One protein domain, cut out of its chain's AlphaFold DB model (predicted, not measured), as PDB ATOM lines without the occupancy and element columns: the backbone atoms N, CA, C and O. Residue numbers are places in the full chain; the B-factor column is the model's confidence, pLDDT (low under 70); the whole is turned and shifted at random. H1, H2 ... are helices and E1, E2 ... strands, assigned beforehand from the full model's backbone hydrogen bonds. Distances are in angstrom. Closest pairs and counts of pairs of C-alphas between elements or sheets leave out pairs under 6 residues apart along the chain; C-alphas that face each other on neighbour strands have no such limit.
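AT A GLANCE: This is residues 3 to 101 of the 107 residues of the protein "TIGR02452 family protein" of Rhodopirellula sp. SM50 (UniProt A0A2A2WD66). Two small two-stranded sheets meet at a corner, where E3 runs on into E4, and H2 packs in the angle between E1 of one sheet and E2 of the other. H1 lies at one end of an elongated outline, and H4 with the long stretch of residues 60 to 75 reaches toward the other. The printed part has 99 residues, with four named helices and four named strands in the order H1 E1 H2 H3 H4 E2 E3 E4; E1 and E4 are parallel, E2 and E3 antiparallel. The class is mixed, with 48 of the 99 residues in named elements, under half. The whole is compact, with a radius of gyration of the C-alphas of 13.9 A and spans of 44 by 28 by 18 A.

HOW THE PARTS SIT: Look first at E2, residues 76 to 80, and E3, residues 88 to 94, an antiparallel hairpin at 158 degrees; N 78 and O 92 are 2.8 A apart, within hydrogen-bond range. After one residue E3 runs on into E4, residues 96 to 100, at 79 degrees. Beside E4 find its parallel neighbour E1, residues 15 to 19, at 25 degrees; N 17 and O 97 are 2.8 A apart, within range. Residues 70 to 71 make a short antiparallel pairing with residues 98 to 99 of E4. Turn next to H2, residues 35 to 42: its closest C-alphas to E1 are those of Glu 36 and Asn 17, 5.7 A, and to E2 those of Ser 42 and Arg 80, 4.6 A. H3, residues 45 to 49, is close to H2 but not clearly touching, with Cys 40 and Phe 46 the closest C-alphas at 5.3 A. H3 has its Leu 45 C-alpha 5.9 A from that of Val 76 in E2. H1, residues 3 to 8, has Ala 3 closest to Val 15 of E1, their C-alphas 7.0 A apart. H4, residues 53 to 59, is apart from H3 and E4, among others. In H1, H2, H3 and H4 every O i to N i+4 pair is within hydrogen-bond range.

IN THESE COORDINATES: Find C-alpha 3 at (10.004, 9.898, -32.747), where H1 begins. E3 spans 16.2 A from C-alpha 88 at (19.539, 19.543, -41.747), E4 13.1 A, E2 12.3 A, E1 12.0 A, H2 10.7 A and H4 10.0 A. E4 ends at C-alpha 100, (-2.417, 23.501, -23.998).

THE WHOLE: The two C-alphas farthest apart, those of Ser 9 and Glu 62, are 45.1 A apart. The printed part has no cut. The links E1 to H2 and H4 to E2 are long, with 15 and 16 residues. Mean pLDDT of the printed part is 92.7, and no printed residue is under 70.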
ATOM      1  N   ALA A   3      10.940  10.394 -31.732       93.19
ATOM      2  CA  ALA A   3      10.004   9.898 -32.747       93.19
ATOM      3  C   ALA A   3      10.715   9.231 -33.943       93.19
ATOM      4  O   ALA A   3      10.264   8.201 -34.435       93.19
ATOM      5  N   ARG A   4      11.875   9.756 -34.357       91.44
ATOM      6  CA  ARG A   4      12.709   9.150 -35.410       91.44
ATOM      7  C   ARG A   4      13.158   7.741 -35.034       91.44
ATOM      8  O   ARG A   4      12.913   6.800 -35.780       91.44
ATOM      9  N   ARG A   5      13.687   7.585 -33.816       92.75
ATOM     10  CA  ARG A   5      14.121   6.289 -33.266       92.75
ATOM     11  C   ARG A   5      12.977   5.272 -33.200       92.75
ATOM     12  O   ARG A   5      13.195   4.080 -33.400       92.75
ATOM     13  N   PHE A   6      11.753   5.725 -32.924       95.50
ATOM     14  CA  PHE A   6      10.577   4.854 -32.948       95.50
ATOM     15  C   PHE A   6      10.213   4.395 -34.359       95.50
ATOM     16  O   PHE A   6       9.920   3.214 -34.531       95.50
ATOM     17  N   VAL A   7      10.315   5.260 -35.370       94.38
ATOM     18  CA  VAL A   7      10.105   4.840 -36.766       94.38
ATOM     19  C   VAL A   7      11.181   3.862 -37.230       94.38
ATOM     20  O   VAL A   7      10.853   2.847 -37.837       94.38
ATOM     21  N   GLU A   8      12.446   4.091 -36.877       93.50
ATOM     22  CA  GLU A   8      13.540   3.141 -37.140       93.50
ATOM     23  C   GLU A   8      13.302   1.773 -36.479       93.50
ATOM     24  O   GLU A   8      13.739   0.745 -36.990       93.50
ATOM     25  N   SER A   9      12.560   1.751 -35.370       97.00
ATOM     26  CA  SER A   9      12.151   0.529 -34.668       97.00
ATOM     27  C   SER A   9      10.860  -0.099 -35.224       97.00
ATOM     28  O   SER A   9      10.367  -1.069 -34.652       97.00
ATOM     29  N   GLY A  10      10.296   0.437 -36.312       97.25
ATOM     30  CA  GLY A  10       9.076  -0.068 -36.952       97.25
ATOM     31  C   GLY A  10       7.765   0.377 -36.293       97.25
ATOM     32  O   GLY A  10       6.740  -0.270 -36.497       97.25
ATOM     33  N   LEU A  11       7.782   1.444 -35.488       97.75
ATOM     34  CA  LEU A  11       6.595   2.001 -34.830       97.75
ATOM     35  C   LEU A  11       6.052   3.237 -35.565       97.75
ATOM     36  O   LEU A  11       6.757   3.884 -36.337       97.75
ATOM     37  N   GLU A  12       4.813   3.616 -35.244       96.00
ATOM     38  CA  GLU A  12       4.126   4.798 -35.784       96.00
ATOM     39  C   GLU A  12       3.846   5.821 -34.665       96.00
ATOM     40  O   GLU A  12       2.773   5.811 -34.054       96.00
ATOM     41  N   PRO A  13       4.818   6.679 -34.311       96.50
ATOM     42  CA  PRO A  13       4.678   7.588 -33.179       96.50
ATOM     43  C   PRO A  13       3.798   8.805 -33.494       96.50
ATOM     44  O   PRO A  13       3.839   9.362 -34.591       96.50
ATOM     45  N   LEU A  14       3.083   9.276 -32.469       96.88
ATOM     46  CA  LEU A  14       2.429  10.585 -32.423       96.88
ATOM     47  C   LEU A  14       3.260  11.528 -31.552       96.88
ATOM     48  O   LEU A  14       3.593  11.188 -30.416       96.88
ATOM     49  N   VAL A  15       3.587  12.711 -32.068       97.12
ATOM     50  CA  VAL A  15       4.364  13.707 -31.324       97.12
ATOM     51  C   VAL A  15       3.417  14.613 -30.546       97.12
ATOM     52  O   VAL A  15       2.555  15.264 -31.125       97.12
ATOM     53  N   LEU A  16       3.575  14.670 -29.227       97.00
ATOM     54  CA  LEU A  16       2.802  15.569 -28.373       97.00
ATOM     55  C   LEU A  16       3.521  16.919 -28.256       97.00
ATOM     56  O   LEU A  16       4.666  16.949 -27.816       97.00
ATOM     57  N   ASN A  17       2.861  18.014 -28.632       96.31
ATOM     58  CA  ASN A  17       3.306  19.386 -28.383       96.31
ATOM     59  C   ASN A  17       2.641  19.923 -27.106       96.31
ATOM     60  O   ASN A  17       1.409  19.961 -27.017       96.31
ATOM     61  N   PHE A  18       3.456  20.349 -26.139       94.56
ATOM     62  CA  PHE A  18       3.008  21.029 -24.924       94.56
ATOM     63  C   PHE A  18       2.851  22.521 -25.206       94.56
ATOM     64  O   PHE A  18       3.745  23.319 -24.924       94.56
ATOM     65  N   ALA A  19       1.711  22.870 -25.793       93.31
ATOM     66  CA  ALA A  19       1.458  24.204 -26.306       93.31
ATOM     67  C   ALA A  19       1.383  25.251 -25.197       93.31
ATOM     68  O   ALA A  19       0.819  25.019 -24.122       93.31
ATOM     69  N   ASN A  20       1.850  26.450 -25.507       91.00
ATOM     70  CA  ASN A  20       1.363  27.675 -24.908       91.00
ATOM     71  C   ASN A  20      -0.076  27.921 -25.393       91.00
ATOM     72  O   ASN A  20      -0.344  27.877 -26.585       91.00
ATOM     73  N   GLY A  21      -1.013  28.176 -24.478       88.25
ATOM     74  CA  GLY A  21      -2.422  28.380 -24.835       88.25
ATOM     75  C   GLY A  21      -2.725  29.726 -25.489       88.25
ATOM     76  O   GLY A  21      -3.818  29.911 -25.993       88.25
ATOM     77  N   VAL A  22      -1.783  30.670 -25.464       88.50
ATOM     78  CA  VAL A  22      -2.007  32.073 -25.842       88.50
ATOM     79  C   VAL A  22      -1.115  32.493 -27.006       88.50
ATOM     80  O   VAL A  22      -1.553  33.206 -27.901       88.50
ATOM     81  N   GLN A  23       0.142  32.048 -27.016       92.75
ATOM     82  CA  GLN A  23       1.115  32.416 -28.040       92.75
ATOM     83  C   GLN A  23       1.529  31.178 -28.848       92.75
ATOM     84  O   GLN A  23       2.235  30.335 -28.291       92.75
ATOM     85  N   PRO A  24       1.154  31.065 -30.136       95.31
ATOM     86  CA  PRO A  24       1.497  29.904 -30.951       95.31
ATOM     87  C   PRO A  24       3.006  29.731 -31.071       95.31
ATOM     88  O   PRO A  24       3.735  30.669 -31.395       95.31
ATOM     89  N   GLY A  25       3.481  28.516 -30.794       96.19
ATOM     90  CA  GLY A  25       4.908  28.210 -30.802       96.19
ATOM     91  C   GLY A  25       5.688  28.842 -29.645       96.19
ATOM     92  O   GLY A  25       6.919  28.840 -29.673       96.19
ATOM     93  N   GLY A  26       5.007  29.416 -28.649       94.12
ATOM     94  CA  GLY A  26       5.631  30.050 -27.497       94.12
ATOM     95  C   GLY A  26       6.661  31.112 -27.892       94.12
ATOM     96  O   GLY A  26       6.446  31.940 -28.778       94.12
ATOM     97  N   GLY A  27       7.816  31.103 -27.226       94.88
ATOM     98  CA  GLY A  27       8.885  32.080 -27.445       94.88
ATOM     99  C   GLY A  27       9.896  31.705 -28.535       94.88
ATOM    100  O   GLY A  27      11.045  32.147 -28.446       94.88
ATOM    101  N   PHE A  28       9.550  30.860 -29.515       94.88
ATOM    102  CA  PHE A  28      10.561  30.219 -30.372       94.88
ATOM    103  C   PHE A  28      11.385  31.200 -31.215       94.88
ATOM    104  O   PHE A  28      12.592  30.985 -31.366       94.88
ATOM    105  N   LEU A  29      10.767  32.292 -31.682       93.38
ATOM    106  CA  LEU A  29      11.419  33.388 -32.416       93.38
ATOM    107  C   LEU A  29      12.383  34.205 -31.545       93.38
ATOM    108  O   LEU A  29      13.309  34.826 -32.059       93.38
ATOM    109  N   TYR A  30      12.195  34.178 -30.224       94.50
ATOM    110  CA  TYR A  30      13.006  34.912 -29.250       94.50
ATOM    111  C   TYR A  30      14.068  34.030 -28.579       94.50
ATOM    112  O   TYR A  30      14.715  34.444 -27.619       94.50
ATOM    113  N   GLY A  31      14.256  32.801 -29.069       90.56
ATOM    114  CA  GLY A  31      15.280  31.884 -28.572       90.56
ATOM    115  C   GLY A  31      14.910  31.134 -27.290       90.56
ATOM    116  O   GLY A  31      15.786  30.502 -26.698       90.56
ATOM    117  N   ALA A  32      13.639  31.149 -26.868       93.25
ATOM    118  CA  ALA A  32      13.186  30.302 -25.765       93.25
ATOM    119  C   ALA A  32      13.354  28.811 -26.117       93.25
ATOM    120  O   ALA A  32      13.276  28.411 -27.280       93.25
ATOM    121  N   ARG A  33      13.641  27.978 -25.115       92.56
ATOM    122  CA  ARG A  33      14.077  26.580 -25.302       92.56
ATOM    123  C   ARG A  33      13.171  25.552 -24.622       92.56
ATOM    124  O   ARG A  33      13.636  24.461 -24.312       92.56
ATOM    125  N   ALA A  34      11.912  25.894 -24.358       92.94
ATOM    126  CA  ALA A  34      10.948  24.885 -23.942       92.94
ATOM    127  C   ALA A  34      10.563  23.986 -25.134       92.94
ATOM    128  O   ALA A  34      11.033  24.161 -26.263       92.94
ATOM    129  N   GLN A  35       9.813  22.927 -24.835       94.19
ATOM    130  CA  GLN A  35       9.593  21.819 -25.760       94.19
ATOM    131  C   GLN A  35       8.876  22.265 -27.038       94.19
ATOM    132  O   GLN A  35       9.352  21.956 -28.131       94.19
ATOM    133  N   GLU A  36       7.806  23.049 -26.910       95.62
ATOM    134  CA  GLU A  36       7.089  23.624 -28.048       95.62
ATOM    135  C   GLU A  36       8.020  24.436 -28.955       95.62
ATOM    136  O   GLU A  36       8.005  24.275 -30.176       95.62
ATOM    137  N   GLU A  37       8.881  25.274 -28.375       95.69
ATOM    138  CA  GLU A  37       9.775  26.121 -29.153       95.69
ATOM    139  C   GLU A  37      10.815  25.320 -29.934       95.69
ATOM    140  O   GLU A  37      11.197  25.693 -31.046       95.69
ATOM    141  N   VAL A  38      11.302  24.227 -29.348       95.19
ATOM    142  CA  VAL A  38      12.224  23.310 -30.022       95.19
ATOM    143  C   VAL A  38      11.515  22.622 -31.188       95.19
ATOM    144  O   VAL A  38      12.064  22.609 -32.290       95.19
ATOM    145  N   LEU A  39      10.284  22.138 -30.986       95.62
ATOM    146  CA  LEU A  39       9.473  21.529 -32.045       95.62
ATOM    147  C   LEU A  39       9.183  22.517 -33.181       95.62
ATOM    148  O   LEU A  39       9.320  22.160 -34.350       95.62
ATOM    149  N   CYS A  40       8.844  23.768 -32.869       96.19
ATOM    150  CA  CYS A  40       8.593  24.799 -33.880       96.19
ATOM    151  C   CYS A  40       9.849  25.179 -34.676       96.19
ATOM    152  O   CYS A  40       9.735  25.569 -35.831       96.19
ATOM    153  N   ARG A  41      11.052  25.052 -34.099       95.00
ATOM    154  CA  ARG A  41      12.311  25.296 -34.829       95.00
ATOM    155  C   ARG A  41      12.773  24.115 -35.672       95.00
ATOM    156  O   ARG A  41      13.434  24.324 -36.689       95.00
ATOM    157  N   SER A  42      12.492  22.890 -35.238       94.94
ATOM    158  CA  SER A  42      12.959  21.682 -35.923       94.94
ATOM    159  C   SER A  42      11.988  21.154 -36.982       94.94
ATOM    160  O   SER A  42      12.335  20.257 -37.760       94.94
ATOM    161  N   SER A  43      10.783  21.723 -37.045       95.56
ATOM    162  CA  SER A  43       9.690  21.268 -37.897       95.56
ATOM    163  C   SER A  43       8.867  22.426 -38.462       95.56
ATOM    164  O   SER A  43       9.063  23.579 -38.099       95.56
ATOM    165  N   ALA A  44       7.903  22.109 -39.323       96.75
ATOM    166  CA  ALA A  44       6.900  23.062 -39.796       96.75
ATOM    167  C   ALA A  44       5.651  23.124 -38.888       96.75
ATOM    168  O   ALA A  44       4.580  23.500 -39.353       96.75
ATOM    169  N   LEU A  45       5.751  22.726 -37.610       97.31
ATOM    170  CA  LEU A  45       4.614  22.701 -36.678       97.31
ATOM    171  C   LEU A  45       3.944  24.072 -36.542       97.31
ATOM    172  O   LEU A  45       2.718  24.136 -36.528       97.31
ATOM    173  N   PHE A  46       4.731  25.151 -36.481       97.50
ATOM    174  CA  PHE A  46       4.216  26.513 -36.323       97.50
ATOM    175  C   PHE A  46       3.189  26.875 -37.405       97.50
ATOM    176  O   PHE A  46       2.090  27.316 -37.083       97.50
ATOM    177  N   GLU A  47       3.489  26.562 -38.667       97.62
ATOM    178  CA  GLU A  47       2.594  26.799 -39.811       97.62
ATOM    179  C   GLU A  47       1.255  26.058 -39.691       97.62
ATOM    180  O   GLU A  47       0.278  26.420 -40.335       97.62
ATOM    181  N   THR A  48       1.193  24.998 -38.881       97.00
ATOM    182  CA  THR A  48      -0.035  24.214 -38.687       97.00
ATOM    183  C   THR A  48      -0.885  24.671 -37.509       97.00
ATOM    184  O   THR A  48      -2.016  24.212 -37.382       97.00
ATOM    185  N   ILE A  49      -0.343  25.525 -36.634       96.50
ATOM    186  CA  ILE A  49      -1.020  25.968 -35.408       96.50
ATOM    187  C   ILE A  49      -1.228  27.485 -35.355       96.50
ATOM    188  O   ILE A  49      -2.096  27.919 -34.615       96.50
ATOM    189  N   VAL A  50      -0.465  28.290 -36.103       96.88
ATOM    190  CA  VAL A  50      -0.440  29.759 -35.959       96.88
ATOM    191  C   VAL A  50      -1.809  30.431 -36.101       96.88
ATOM    192  O   VAL A  50      -2.102  31.349 -35.340       96.88
ATOM    193  N   ASP A  51      -2.652  29.933 -37.005       96.06
ATOM    194  CA  ASP A  51      -3.980  30.492 -37.290       96.06
ATOM    195  C   ASP A  51      -5.123  29.684 -36.643       96.06
ATOM    196  O   ASP A  51      -6.286  29.824 -37.027       96.06
ATOM    197  N   ASP A  52      -4.823  28.788 -35.695       97.06
ATOM    198  CA  ASP A  52      -5.872  27.997 -35.049       97.06
ATOM    199  C   ASP A  52      -6.729  28.874 -34.107       97.06
ATOM    200  O   ASP A  52      -6.175  29.582 -33.257       97.06
ATOM    201  N   PRO A  53      -8.076  28.802 -34.179       96.12
ATOM    202  CA  PRO A  53      -8.967  29.588 -33.321       96.12
ATOM    203  C   PRO A  53      -8.775  29.363 -31.815       96.12
ATOM    204  O   PRO A  53      -9.219  30.181 -31.013       96.12
ATOM    205  N   MET A  54      -8.111  28.273 -31.418       94.50
ATOM    206  CA  MET A  54      -7.740  27.999 -30.031       94.50
ATOM    207  C   MET A  54      -7.031  29.182 -29.361       94.50
ATOM    208  O   MET A  54      -7.306  29.458 -28.193       94.50
ATOM    209  N   TYR A  55      -6.145  29.882 -30.075       93.81
ATOM    210  CA  TYR A  55      -5.346  30.966 -29.496       93.81
ATOM    211  C   TYR A  55      -6.179  32.215 -29.212       93.81
ATOM    212  O   TYR A  55      -6.088  32.766 -28.118       93.81
ATOM    213  N   GLU A  56      -7.031  32.624 -30.156       93.81
ATOM    214  CA  GLU A  56      -7.981  33.728 -29.952       93.81
ATOM    215  C   GLU A  56      -8.969  33.381 -28.831       93.81
ATOM    216  O   GLU A  56      -9.165  34.163 -27.902       93.81
ATOM    217  N   HIS A  57      -9.498  32.151 -28.839       92.94
ATOM    218  CA  HIS A  57     -10.395  31.669 -27.791       92.94
ATOM    219  C   HIS A  57      -9.763  31.733 -26.401       92.94
ATOM    220  O   HIS A  57     -10.430  32.152 -25.464       92.94
ATOM    221  N   HIS A  58      -8.502  31.326 -26.228       91.62
ATOM    222  CA  HIS A  58      -7.834  31.419 -24.925       91.62
ATOM    223  C   HIS A  58      -7.390  32.838 -24.566       91.62
ATOM    224  O   HIS A  58      -7.331  33.148 -23.375       91.62
ATOM    225  N   TRP A  59      -7.099  33.695 -25.550       90.38
ATOM    226  CA  TRP A  59      -6.778  35.104 -25.315       90.38
ATOM    227  C   TRP A  59      -7.940  35.846 -24.640       90.38
ATOM    228  O   TRP A  59      -7.723  36.620 -23.710       90.38
ATOM    229  N   ASP A  60      -9.172  35.548 -25.053       91.56
ATOM    230  CA  ASP A  60     -10.383  36.207 -24.549       91.56
ATOM    231  C   ASP A  60     -10.907  35.635 -23.218       91.56
ATOM    232  O   ASP A  60     -11.897  36.124 -22.661       91.56
ATOM    233  N   ARG A  61     -10.270  34.593 -22.668       89.56
ATOM    234  CA  ARG A  61     -10.722  33.957 -21.423       89.56
ATOM    235  C   ARG A  61     -10.287  34.732 -20.188       89.56
ATOM    236  O   ARG A  61      -9.137  35.120 -20.026       89.56
ATOM    237  N   GLU A  62     -11.199  34.821 -19.223       87.44
ATOM    238  CA  GLU A  62     -10.921  35.413 -17.907       87.44
ATOM    239  C   GLU A  62      -9.934  34.591 -17.068       87.44
ATOM    240  O   GLU A  62      -9.250  35.122 -16.191       87.44
ATOM    241  N   ARG A  63      -9.895  33.272 -17.288       84.81
ATOM    242  CA  ARG A  63      -9.038  32.345 -16.550       84.81
ATOM    243  C   ARG A  63      -7.944  31.825 -17.474       84.81
ATOM    244  O   ARG A  63      -8.256  31.427 -18.593       84.81
ATOM    245  N   PRO A  64      -6.690  31.735 -16.997       79.62
ATOM    246  CA  PRO A  64      -5.600  31.142 -17.763       79.62
ATOM    247  C   PRO A  64      -5.659  29.606 -17.693       79.62
ATOM    248  O   PRO A  64      -4.638  28.958 -17.478       79.62
ATOM    249  N   ASP A  65      -6.860  29.028 -17.777       85.19
ATOM    250  CA  ASP A  65      -7.103  27.594 -17.701       85.19
ATOM    251  C   ASP A  65      -7.046  26.923 -19.069       85.19
ATOM    252  O   ASP A  65      -7.291  27.534 -20.107       85.19
ATOM    253  N   SER A  66      -6.683  25.644 -19.051       84.25
ATOM    254  CA  SER A  66      -6.708  24.816 -20.246       84.25
ATOM    255  C   SER A  66      -8.139  24.382 -20.558       84.25
ATOM    256  O   SER A  66      -9.013  24.362 -19.688       84.25
ATOM    257  N   THR A  67      -8.363  24.033 -21.816       88.94
ATOM    258  CA  THR A  67      -9.607  23.468 -22.333       88.94
ATOM    259  C   THR A  67      -9.318  22.119 -22.988       88.94
ATOM    260  O   THR A  67      -8.164  21.757 -23.204       88.94
ATOM    261  N   ASP A  68     -10.363  21.385 -23.372       92.44
ATOM    262  CA  ASP A  68     -10.219  20.130 -24.125       92.44
ATOM    263  C   ASP A  68      -9.857  20.352 -25.612       92.44
ATOM    264  O   ASP A  68      -9.952  19.433 -26.429       92.44
ATOM    265  N   TRP A  69      -9.474  21.576 -25.994       94.69
ATOM    266  CA  TRP A  69      -9.119  21.904 -27.370       94.69
ATOM    267  C   TRP A  69      -7.819  21.210 -27.770       94.69
ATOM    268  O   TRP A  69      -6.795  21.312 -27.093       94.69
ATOM    269  N   ALA A  70      -7.856  20.525 -28.909       95.81
ATOM    270  CA  ALA A  70      -6.721  19.796 -29.443       95.81
ATOM    271  C   ALA A  70      -6.557  20.080 -30.934       95.81
ATOM    272  O   ALA A  70      -7.514  19.971 -31.700       95.81
ATOM    273  N   ILE A  71      -5.328  20.380 -31.350       96.81
ATOM    274  CA  ILE A  71      -4.980  20.578 -32.761       96.81
ATOM    275  C   ILE A  71      -4.198  19.349 -33.218       96.81
ATOM    276  O   ILE A  71      -3.209  18.968 -32.588       96.81
ATOM    277  N   ARG A  72      -4.644  18.695 -34.296       97.00
ATOM    278  CA  ARG A  72      -4.041  17.443 -34.781       97.00
ATOM    279  C   ARG A  72      -3.703  17.506 -36.273       97.00
ATOM    280  O   ARG A  72      -4.461  16.973 -37.090       97.00
ATOM    281  N   PRO A  73      -2.562  18.099 -36.651       94.88
ATOM    282  CA  PRO A  73      -2.069  18.006 -38.018       94.88
ATOM    283  C   PRO A  73      -1.554  16.576 -38.301       94.88
ATOM    284  O   PRO A  73      -0.742  16.038 -37.540       94.88
ATOM    285  N   PRO A  74      -2.002  15.923 -39.393       93.75
ATOM    286  CA  PRO A  74      -1.712  14.508 -39.644       93.75
ATOM    287  C   PRO A  74      -0.285  14.232 -40.144       93.75
ATOM    288  O   PRO A  74       0.141  13.081 -40.129       93.75
ATOM    289  N   GLY A  75       0.453  15.247 -40.598       94.69
ATOM    290  CA  GLY A  75       1.783  15.062 -41.176       94.69
ATOM    291  C   GLY A  75       2.578  16.357 -41.223       94.69
ATOM    292  O   GLY A  75       2.574  17.057 -42.231       94.69
ATOM    293  N   VAL A  76       3.280  16.650 -40.134       97.50
ATOM    294  CA  VAL A  76       4.168  17.803 -39.996       97.50
ATOM    295  C   VAL A  76       5.581  17.408 -40.437       97.50
ATOM    296  O   VAL A  76       6.153  16.465 -39.880       97.50
ATOM    297  N   PRO A  77       6.170  18.101 -41.424       96.56
ATOM    298  CA  PRO A  77       7.571  17.925 -41.785       96.56
ATOM    299  C   PRO A  77       8.522  18.288 -40.643       96.56
ATOM    300  O   PRO A  77       8.499  19.415 -40.160       96.56
ATOM    301  N   VAL A  78       9.407  17.360 -40.279       95.44
ATOM    302  CA  VAL A  78      10.541  17.566 -39.366       95.44
ATOM    303  C   VAL A  78      11.831  17.451 -40.170       95.44
ATOM    304  O   VAL A  78      12.069  16.423 -40.811       95.44
ATOM    305  N   SER A  79      12.660  18.494 -40.144       92.69
ATOM    306  CA  SER A  79      13.859  18.618 -40.990       92.69
ATOM    307  C   SER A  79      15.137  18.977 -40.234       92.69
ATOM    308  O   SER A  79      16.180  19.127 -40.865       92.69
ATOM    309  N   ARG A  80      15.079  19.129 -38.908       91.12
ATOM    310  CA  ARG A  80      16.259  19.316 -38.047       91.12
ATOM    311  C   ARG A  80      16.192  18.376 -36.852       91.12
ATOM    312  O   ARG A  80      15.106  17.903 -36.508       91.12
ATOM    313  N   ASP A  81      17.340  18.115 -36.240       84.12
ATOM    314  CA  ASP A  81      17.375  17.467 -34.933       84.12
ATOM    315  C   ASP A  81      17.079  18.495 -33.825       84.12
ATOM    316  O   ASP A  81      17.299  19.694 -33.996       84.12
ATOM    317  N   ASP A  82      16.510  18.045 -32.711       77.81
ATOM    318  CA  ASP A  82      16.251  18.869 -31.531       77.81
ATOM    319  C   ASP A  82      17.526  19.147 -30.717       77.81
ATOM    320  O   ASP A  82      17.584  20.184 -30.051       77.81
ATOM    321  N   ASP A  83      18.549  18.289 -30.822       76.44
ATOM    322  CA  ASP A  83      19.845  18.461 -30.149       76.44
ATOM    323  C   ASP A  83      20.791  19.410 -30.910       76.44
ATOM    324  O   ASP A  83      21.566  20.148 -30.295       76.44
ATOM    325  N   ASP A  84      20.706  19.428 -32.244       81.12
ATOM    326  CA  ASP A  84      21.488  20.308 -33.114       81.12
ATOM    327  C   ASP A  84      20.633  20.863 -34.261       81.12
ATOM    328  O   ASP A  84      20.362  20.207 -35.268       81.12
ATOM    329  N   LEU A  85      20.226  22.124 -34.108       81.19
ATOM    330  CA  LEU A  85      19.440  22.846 -35.109       81.19
ATOM    331  C   LEU A  85      20.291  23.390 -36.268       81.19
ATOM    332  O   LEU A  85      19.718  23.930 -37.216       81.19
ATOM    333  N   SER A  86      21.624  23.318 -36.202       82.69
ATOM    334  CA  SER A  86      22.498  23.854 -37.254       82.69
ATOM    335  C   SER A  86      22.498  22.977 -38.506       82.69
ATOM    336  O   SER A  86      22.542  23.498 -39.622       82.69
ATOM    337  N   GLU A  87      22.306  21.674 -38.324       83.62
ATOM    338  CA  GLU A  87      22.289  20.693 -39.400       83.62
ATOM    339  C   GLU A  87      20.867  20.378 -39.876       83.62
ATOM    340  O   GLU A  87      19.887  20.386 -39.120       83.62
ATOM    341  N   PHE A  88      20.752  20.109 -41.175       86.31
ATOM    342  CA  PHE A  88      19.539  19.543 -41.747       86.31
ATOM    343  C   PHE A  88      19.639  18.025 -41.746       86.31
ATOM    344  O   PHE A  88      20.685  17.441 -42.012       86.31
ATOM    345  N   VAL A  89      18.506  17.391 -41.503       85.19
ATOM    346  CA  VAL A  89      18.348  15.941 -41.554       85.19
ATOM    347  C   VAL A  89      17.302  15.589 -42.600       85.19
ATOM    348  O   VAL A  89      16.486  16.434 -42.985       85.19
ATOM    349  N   ASP A  90      17.283  14.325 -43.024       88.44
ATOM    350  CA  ASP A  90      16.269  13.847 -43.959       88.44
ATOM    351  C   ASP A  90      14.867  14.178 -43.450       88.44
ATOM    352  O   ASP A  90      14.513  13.948 -42.283       88.44
ATOM    353  N   ARG A  91      14.087  14.792 -44.343       90.50
ATOM    354  CA  ARG A  91      12.755  15.295 -44.029       90.50
ATOM    355  C   ARG A  91      11.814  14.120 -43.825       90.50
ATOM    356  O   ARG A  91      11.549  13.363 -44.756       90.50
ATOM    357  N   GLN A  92      11.234  14.044 -42.637       93.50
ATOM    358  CA  GLN A  92      10.266  13.016 -42.278       93.50
ATOM    359  C   GLN A  92       8.962  13.660 -41.813       93.50
ATOM    360  O   GLN A  92       8.976  14.732 -41.212       93.50
ATOM    361  N   LEU A  93       7.831  13.029 -42.126       96.25
ATOM    362  CA  LEU A  93       6.519  13.478 -41.672       96.25
ATOM    363  C   LEU A  93       6.153  12.752 -40.382       96.25
ATOM    364  O   LEU A  93       6.227  11.525 -40.328       96.25
ATOM    365  N   PHE A  94       5.712  13.504 -39.380       97.00
ATOM    366  CA  PHE A  94       5.148  12.949 -38.154       97.00
ATOM    367  C   PHE A  94       3.763  13.544 -37.900       97.00
ATOM    368  O   PHE A  94       3.576  14.742 -38.121       97.00
ATOM    369  N   PRO A  95       2.784  12.760 -37.427       97.50
ATOM    370  CA  PRO A  95       1.565  13.334 -36.885       97.50
ATOM    371  C   PRO A  95       1.881  14.025 -35.554       97.50
ATOM    372  O   PRO A  95       2.662  13.510 -34.746       97.50
ATOM    373  N   PHE A  96       1.252  15.176 -35.312       97.75
ATOM    374  CA  PHE A  96       1.347  15.886 -34.036       97.75
ATOM    375  C   PHE A  96      -0.018  15.966 -33.356       97.75
ATOM    376  O   PHE A  96      -1.062  15.937 -34.008       97.75
ATOM    377  N   LEU A  97       0.007  16.081 -32.035       97.62
ATOM    378  CA  LEU A  97      -1.121  16.464 -31.204       97.62
ATOM    379  C   LEU A  97      -0.675  17.636 -30.334       97.62
ATOM    380  O   LEU A  97       0.262  17.494 -29.557       97.62
ATOM    381  N   THR A  98      -1.333  18.778 -30.467       96.94
ATOM    382  CA  THR A  98      -1.043  19.987 -29.692       96.94
ATOM    383  C   THR A  98      -2.105  20.159 -28.624       96.94
ATOM    384  O   THR A  98      -3.286  20.266 -28.954       96.94
ATOM    385  N   LEU A  99      -1.672  20.186 -27.362       94.31
ATOM    386  CA  LEU A  99      -2.528  20.406 -26.199       94.31
ATOM    387  C   LEU A  99      -1.955  21.544 -25.364       94.31
ATOM    388  O   LEU A  99      -0.767  21.530 -25.031       94.31
ATOM    389  N   PHE A 100      -2.801  22.496 -24.979       89.62
ATOM    390  CA  PHE A 100      -2.417  23.501 -23.998       89.62
ATOM    391  C   PHE A 100      -2.378  22.864 -22.605       89.62
ATOM    392  O   PHE A 100      -3.370  22.304 -22.139       89.62
ATOM    393  N   GLN A 101      -1.243  22.961 -21.916       73.88
ATOM    394  CA  GLN A 101      -1.155  22.590 -20.507       73.88
ATOM    395  C   GLN A 101      -1.135  23.831 -19.618       73.88
ATOM    396  O   GLN A 101      -0.324  24.740 -19.790       73.88
TER     397      GLN A 101